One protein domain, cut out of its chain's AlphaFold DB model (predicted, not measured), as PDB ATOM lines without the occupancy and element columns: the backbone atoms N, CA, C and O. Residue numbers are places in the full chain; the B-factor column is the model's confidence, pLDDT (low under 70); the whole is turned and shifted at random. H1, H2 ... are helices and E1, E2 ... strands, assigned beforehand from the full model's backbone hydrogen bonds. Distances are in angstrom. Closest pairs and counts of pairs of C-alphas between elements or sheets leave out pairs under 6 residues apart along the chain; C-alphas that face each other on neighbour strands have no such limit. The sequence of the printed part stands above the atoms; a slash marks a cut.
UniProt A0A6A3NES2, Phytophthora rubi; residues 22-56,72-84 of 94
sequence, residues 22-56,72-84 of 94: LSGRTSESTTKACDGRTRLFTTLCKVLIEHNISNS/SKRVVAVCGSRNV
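Overview. This is residues 22 to 56 and 72 to 84 of the 94 residues of a protein of Phytophthora rubi (UniProt A0A6A3NES2). Picture a long, thin shape with a small two-stranded antiparallel ribbon, E1 with E2, at one end and a single helix, H1, at the other, joined by an open stretch of chain. The printed part has 48 residues, with one named helix and two named strands in the order E1, H1, E2, and its class is mixed, helices and strands. It is extended, with a radius of gyration of the C-alphas of 18.1 A, and spans 50 by 23 by 17 A.

Arrangement. Begin at the sheet, where E1, residues 22 to 30, and E2, residues 73 to 78, are antiparallel neighbours with 125 degrees between their directions. Look at C-alphas 22 and 78, which face each other at 4.6 A, and at 26 and 74, which do so at 4.8 A. Across the pair, N 25 and O 75 are within hydrogen-bond range at 2.8 A, and N 23 and O 77 at 2.9 A. E1 bends by 59 degrees at residue 25. A short link of 6 residues leads from E1 to H1, residues 37 to 50, in which every O i to N i+4 pair is within hydrogen-bond range. Residues 31 to 44, of which 37 to 44 belong to H1, stand free, as do residues 46 to 52, of which 46 to 50 belong to H1.

Along the chain. Find C-alpha 22 at (31.275, 2.883, -31.795); from there E1 runs 21.5 A to C-alpha 30. H1 begins at C-alpha 37, at (29.150, 34.736, -35.924), and runs 19.9 A to C-alpha 50. E2 runs 15.2 A from C-alpha 73 to C-alpha 78, at (29.489, 7.038, -31.211).

Size, cuts and confidence. The outline is a rod, and its two farthest C-alphas, those of Leu 22 and His 51, are 50.7 A apart. Residues 57 to 71 are not printed, and across this cut, which lies in the link from H1 to E2, C-alphas 56 and 72 are 35.6 A apart. The mean pLDDT of the printed part is 80.0; look for values under 70 at residues 30 to 37 and at residue 72.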
ATOM      1  N   LEU A  22      30.375   2.151 -30.909       89.88
ATOM      2  CA  LEU A  22      31.275   2.883 -31.795       89.88
ATOM      3  C   LEU A  22      31.133   2.385 -33.232       89.88
ATOM      4  O   LEU A  22      31.021   1.189 -33.492       89.88
ATOM      5  N   SER A  23      31.203   3.305 -34.189       88.00
ATOM      6  CA  SER A  23      31.218   2.970 -35.610       88.00
ATOM      7  C   SER A  23      32.174   3.879 -36.376       88.00
ATOM      8  O   SER A  23      32.488   4.990 -35.945       88.00
ATOM      9  N   GLY A  24      32.609   3.424 -37.554       86.25
ATOM     10  CA  GLY A  24      33.254   4.312 -38.519       86.25
ATOM     11  C   GLY A  24      32.272   5.402 -38.958       86.25
ATOM     12  O   GLY A  24      31.105   5.111 -39.227       86.25
ATOM     13  N   ARG A  25      32.730   6.651 -38.994       86.12
ATOM     14  CA  ARG A  25      31.959   7.834 -39.383       86.12
ATOM     15  C   ARG A  25      32.798   8.739 -40.270       86.12
ATOM     16  O   ARG A  25      34.024   8.735 -40.189       86.12
ATOM     17  N   THR A  26      32.118   9.514 -41.098       83.75
ATOM     18  CA  THR A  26      32.727  10.577 -41.890       83.75
ATOM     19  C   THR A  26      32.597  11.866 -41.093       83.75
ATOM     20  O   THR A  26      31.484  12.263 -40.767       83.75
ATOM     21  N   SER A  27      33.720  12.476 -40.717       82.25
ATOM     22  CA  SER A  27      33.719  13.751 -40.003       82.25
ATOM     23  C   SER A  27      33.604  14.915 -40.973       82.25
ATOM     24  O   SER A  27      34.320  14.960 -41.977       82.25
ATOM     25  N   GLU A  28      32.797  15.900 -40.611       78.31
ATOM     26  CA  GLU A  28      32.711  17.173 -41.322       78.31
ATOM     27  C   GLU A  28      33.842  18.106 -40.860       78.31
ATOM     28  O   GLU A  28      34.263  18.056 -39.699       78.31
ATOM     29  N   SER A  29      34.409  18.912 -41.769       72.81
ATOM     30  CA  SER A  29      35.419  19.906 -41.370       72.81
ATOM     31  C   SER A  29      34.742  21.166 -40.833       72.81
ATOM     32  O   SER A  29      33.792  21.719 -41.409       72.81
ATOM     33  N   THR A  30      35.245  21.620 -39.693       68.31
ATOM     34  CA  THR A  30      34.783  22.831 -39.027       68.31
ATOM     35  C   THR A  30      35.940  23.811 -38.974       68.31
ATOM     36  O   THR A  30      37.023  23.502 -38.476       68.31
ATOM     37  N   THR A  31      35.709  25.015 -39.490       65.00
ATOM     38  CA  THR A  31      36.631  26.135 -39.317       65.00
ATOM     39  C   THR A  31      36.492  26.663 -37.889       65.00
ATOM     40  O   THR A  31      35.392  26.668 -37.333       65.00
ATOM     41  N   LYS A  32      37.595  27.112 -37.271       59.84
ATOM     42  CA  LYS A  32      37.600  27.755 -35.942       59.84
ATOM     43  C   LYS A  32      36.950  29.152 -35.978       59.84
ATOM     44  O   LYS A  32      37.556  30.137 -35.587       59.84
ATOM     45  N   ALA A  33      35.723  29.255 -36.471       57.78
ATOM     46  CA  ALA A  33      34.929  30.477 -36.458       57.78
ATOM     47  C   ALA A  33      33.949  30.429 -35.278       57.78
ATOM     48  O   ALA A  33      32.731  30.420 -35.459       57.78
ATOM     49  N   CYS A  34      34.494  30.346 -34.069       55.09
ATOM     50  CA  CYS A  34      33.735  30.475 -32.832       55.09
ATOM     51  C   CYS A  34      34.288  31.685 -32.102       55.09
ATOM     52  O   CYS A  34      35.261  31.564 -31.373       55.09
ATOM     53  N   ASP A  35      33.775  32.853 -32.477       53.03
ATOM     54  CA  ASP A  35      33.171  33.831 -31.570       53.03
ATOM     55  C   ASP A  35      32.722  35.038 -32.407       53.03
ATOM     56  O   ASP A  35      33.458  35.559 -33.240       53.03
ATOM     57  N   GLY A  36      31.454  35.435 -32.277       61.41
ATOM     58  CA  GLY A  36      30.898  36.598 -32.986       61.41
ATOM     59  C   GLY A  36      30.072  36.312 -34.245       61.41
ATOM     60  O   GLY A  36      29.405  37.228 -34.718       61.41
ATOM     61  N   ARG A  37      29.993  35.069 -34.749       69.62
ATOM     62  CA  ARG A  37      29.150  34.736 -35.924       69.62
ATOM     63  C   ARG A  37      27.667  35.016 -35.672       69.62
ATOM     64  O   ARG A  37      27.005  35.614 -36.512       69.62
ATOM     65  N   THR A  38      27.167  34.648 -34.493       76.88
ATOM     66  CA  THR A  38      25.787  34.943 -34.083       76.88
ATOM     67  C   THR A  38      25.562  36.447 -33.985       76.88
ATOM     68  O   THR A  38      24.598  36.946 -34.547       76.88
ATOM     69  N   ARG A  39      26.487  37.186 -33.355       79.81
ATOM     70  CA  ARG A  39      26.402  38.647 -33.215       79.81
ATOM     71  C   ARG A  39      26.445  39.360 -34.569       79.81
ATOM     72  O   ARG A  39      25.669  40.289 -34.782       79.81
ATOM     73  N   LEU A  40      27.319  38.929 -35.477       81.56
ATOM     74  CA  LEU A  40      27.412  39.452 -36.838       81.56
ATOM     75  C   LEU A  40      26.106  39.197 -37.593       81.56
ATOM     76  O   LEU A  40      25.527  40.138 -38.124       81.56
ATOM     77  N   PHE A  41      25.605  37.958 -37.565       83.19
ATOM     78  CA  PHE A  41      24.345  37.591 -38.207       83.19
ATOM     79  C   PHE A  41      23.172  38.416 -37.669       83.19
ATOM     80  O   PHE A  41      22.453  39.035 -38.443       83.19
ATOM     81  N   THR A  42      23.017  38.514 -36.345       87.12
ATOM     82  CA  THR A  42      21.927  39.294 -35.743       87.12
ATOM     83  C   THR A  42      22.039  40.783 -36.051       87.12
ATOM     84  O   THR A  42      21.022  41.433 -36.261       87.12
ATOM     85  N   THR A  43      23.257  41.333 -36.092       86.94
ATOM     86  CA  THR A  43      23.476  42.744 -36.451       86.94
ATOM     87  C   THR A  43      23.121  42.993 -37.915       86.94
ATOM     88  O   THR A  43      22.406  43.943 -38.210       86.94
ATOM     89  N   LEU A  44      23.547  42.109 -38.822       86.56
ATOM     90  CA  LEU A  44      23.206  42.198 -40.242       86.56
ATOM     91  C   LEU A  44      21.697  42.088 -40.469       86.56
ATOM     92  O   LEU A  44      21.139  42.897 -41.202       86.56
ATOM     93  N   CYS A  45      21.017  41.150 -39.803       87.38
ATOM     94  CA  CYS A  45      19.561  41.041 -39.878       87.38
ATOM     95  C   CYS A  45      18.864  42.323 -39.411       87.38
ATOM     96  O   CYS A  45      17.936  42.772 -40.077       87.38
ATOM     97  N   LYS A  46      19.318  42.936 -38.308       91.50
ATOM     98  CA  LYS A  46      18.768  44.214 -37.829       91.50
ATOM     99  C   LYS A  46      18.917  45.321 -38.871       91.50
ATOM    100  O   LYS A  46      17.922  45.932 -39.227       91.50
ATOM    101  N   VAL A  47      20.116  45.504 -39.424       88.81
ATOM    102  CA  VAL A  47      20.389  46.527 -40.453       88.81
ATOM    103  C   VAL A  47      19.545  46.301 -41.710       88.81
ATOM    104  O   VAL A  47      18.983  47.252 -42.246       88.81
ATOM    105  N   LEU A  48      19.414  45.054 -42.175       88.19
ATOM    106  CA  LEU A  48      18.589  44.731 -43.344       88.19
ATOM    107  C   LEU A  48      17.117  45.106 -43.128       88.19
ATOM    108  O   LEU A  48      16.493  45.648 -44.039       88.19
ATOM    109  N   ILE A  49      16.584  44.842 -41.930       89.19
ATOM    110  CA  ILE A  49      15.201  45.162 -41.559       89.19
ATOM    111  C   ILE A  49      15.021  46.677 -41.388       89.19
ATOM    112  O   ILE A  49      14.126  47.251 -41.999       89.19
ATOM    113  N   GLU A  50      15.881  47.332 -40.602       93.31
ATOM    114  CA  GLU A  50      15.800  48.768 -40.293       93.31
ATOM    115  C   GLU A  50      15.921  49.642 -41.546       93.31
ATOM    116  O   GLU A  50      15.213  50.637 -41.685       93.31
ATOM    117  N   HIS A  51      16.780  49.253 -42.489       87.88
ATOM    118  CA  HIS A  51      17.004  50.004 -43.724       87.88
ATOM    119  C   HIS A  51      16.195  49.486 -44.922       87.88
ATOM    120  O   HIS A  51      16.411  49.959 -46.039       87.88
ATOM    121  N   ASN A  52      15.280  48.531 -44.706       86.81
ATOM    122  CA  ASN A  52      14.445  47.907 -45.739       86.81
ATOM    123  C   ASN A  52      15.256  47.513 -46.990       86.81
ATOM    124  O   ASN A  52      14.904  47.820 -48.133       86.81
ATOM    125  N   ILE A  53      16.422  46.901 -46.755       83.06
ATOM    126  CA  ILE A  53      17.363  46.553 -47.817       83.06
ATOM    127  C   ILE A  53      16.808  45.336 -48.550       83.06
ATOM    128  O   ILE A  53      16.780  44.223 -48.024       83.06
ATOM    129  N   SER A  54      16.385  45.545 -49.794       81.88
ATOM    130  CA  SER A  54      15.978  44.468 -50.686       81.88
ATOM    131  C   SER A  54      17.180  43.635 -51.137       81.88
ATOM    132  O   SER A  54      18.304  44.123 -51.262       81.88
ATOM    133  N   ASN A  55      16.920  42.373 -51.472       79.19
ATOM    134  CA  ASN A  55      17.900  41.459 -52.067       79.19
ATOM    135  C   ASN A  55      18.612  42.032 -53.313       79.19
ATOM    136  O   ASN A  55      19.762  41.688 -53.555       79.19
ATOM    137  N   SER A  56      17.986  42.953 -54.052       81.19
ATOM    138  CA  SER A  56      18.592  43.657 -55.193       81.19
ATOM    139  C   SER A  56      19.772  44.568 -54.831       81.19
ATOM    140  O   SER A  56      20.515  44.980 -55.718       81.19
ATOM    141  N   SER A  72      36.841  15.274 -46.051       67.81
ATOM    142  CA  SER A  72      36.139  14.404 -45.113       67.81
ATOM    143  C   SER A  72      37.106  13.348 -44.574       67.81
ATOM    144  O   SER A  72      37.755  12.658 -45.364       67.81
ATOM    145  N   LYS A  73      37.211  13.187 -43.251       78.56
ATOM    146  CA  LYS A  73      38.066  12.157 -42.633       78.56
ATOM    147  C   LYS A  73      37.221  11.022 -42.071       78.56
ATOM    148  O   LYS A  73      36.152  11.245 -41.508       78.56
ATOM    149  N   ARG A  74      37.705   9.785 -42.207       82.56
ATOM    150  CA  ARG A  74      37.096   8.641 -41.520       82.56
ATOM    151  C   ARG A  74      37.587   8.600 -40.081       82.56
ATOM    152  O   ARG A  74      38.783   8.468 -39.843       82.56
ATOM    153  N   VAL A  75      36.658   8.684 -39.140       84.81
ATOM    154  CA  VAL A  75      36.911   8.659 -37.697       84.81
ATOM    155  C   VAL A  75      36.076   7.570 -37.030       84.81
ATOM    156  O   VAL A  75      35.099   7.086 -37.601       84.81
ATOM    157  N   VAL A  76      36.448   7.176 -35.816       88.38
ATOM    158  CA  VAL A  76      35.616   6.314 -34.969       88.38
ATOM    159  C   VAL A  76      34.853   7.208 -34.004       88.38
ATOM    160  O   VAL A  76      35.467   7.955 -33.249       88.38
ATOM    161  N   ALA A  77      33.525   7.146 -34.037       88.44
ATOM    162  CA  ALA A  77      32.662   7.942 -33.169       88.44
ATOM    163  C   ALA A  77      31.442   7.133 -32.714       88.44
ATOM    164  O   ALA A  77      31.183   6.035 -33.214       88.44
ATOM    165  N   VAL A  78      30.696   7.676 -31.751       88.25
ATOM    166  CA  VAL A  78      29.489   7.038 -31.211       88.25
ATOM    167  C   VAL A  78      28.429   6.881 -32.303       88.25
ATOM    168  O   VAL A  78      28.153   7.805 -33.075       88.25
ATOM    169  N   CYS A  79      27.822   5.700 -32.369       83.44
ATOM    170  CA  CYS A  79      26.759   5.381 -33.302       83.44
ATOM    171  C   CYS A  79      25.551   6.296 -33.056       83.44
ATOM    172  O   CYS A  79      25.109   6.469 -31.927       83.44
ATOM    173  N   GLY A  80      25.042   6.917 -34.121       80.19
ATOM    174  CA  GLY A  80      23.935   7.874 -34.047       80.19
ATOM    175  C   GLY A  80      24.350   9.303 -33.680       80.19
ATOM    176  O   GLY A  80      23.518  10.202 -33.766       80.19
ATOM    177  N   SER A  81      25.623   9.552 -33.342       81.44
ATOM    178  CA  SER A  81      26.095  10.916 -33.100       81.44
ATOM    179  C   SER A  81      26.053  11.740 -34.387       81.44
ATOM    180  O   SER A  81      26.672  11.380 -35.389       81.44
ATOM    181  N   ARG A  82      25.341  12.871 -34.336       76.62
ATOM    182  CA  ARG A  82      25.353  13.915 -35.375       76.62
ATOM    183  C   ARG A  82      26.547  14.862 -35.230       76.62
ATOM    184  O   ARG A  82      26.813  15.656 -36.118       76.62
ATOM    185  N   ASN A  83      27.252  14.792 -34.102       79.56
ATOM    186  CA  ASN A  83      28.302  15.731 -33.734       79.56
ATOM    187  C   ASN A  83      29.682  15.128 -34.035       79.56
ATOM    188  O   ASN A  83      30.414  14.757 -33.117       79.56
ATOM    189  N   VAL A  84      30.006  14.956 -35.319       82.75
ATOM    190  CA  VAL A  84      31.273  14.355 -35.762       82.75
ATOM    191  C   VAL A  84      32.029  15.364 -36.618       82.75
ATOM    192  O   VAL A  84      31.811  15.466 -37.823       82.75
TER     193      VAL A  84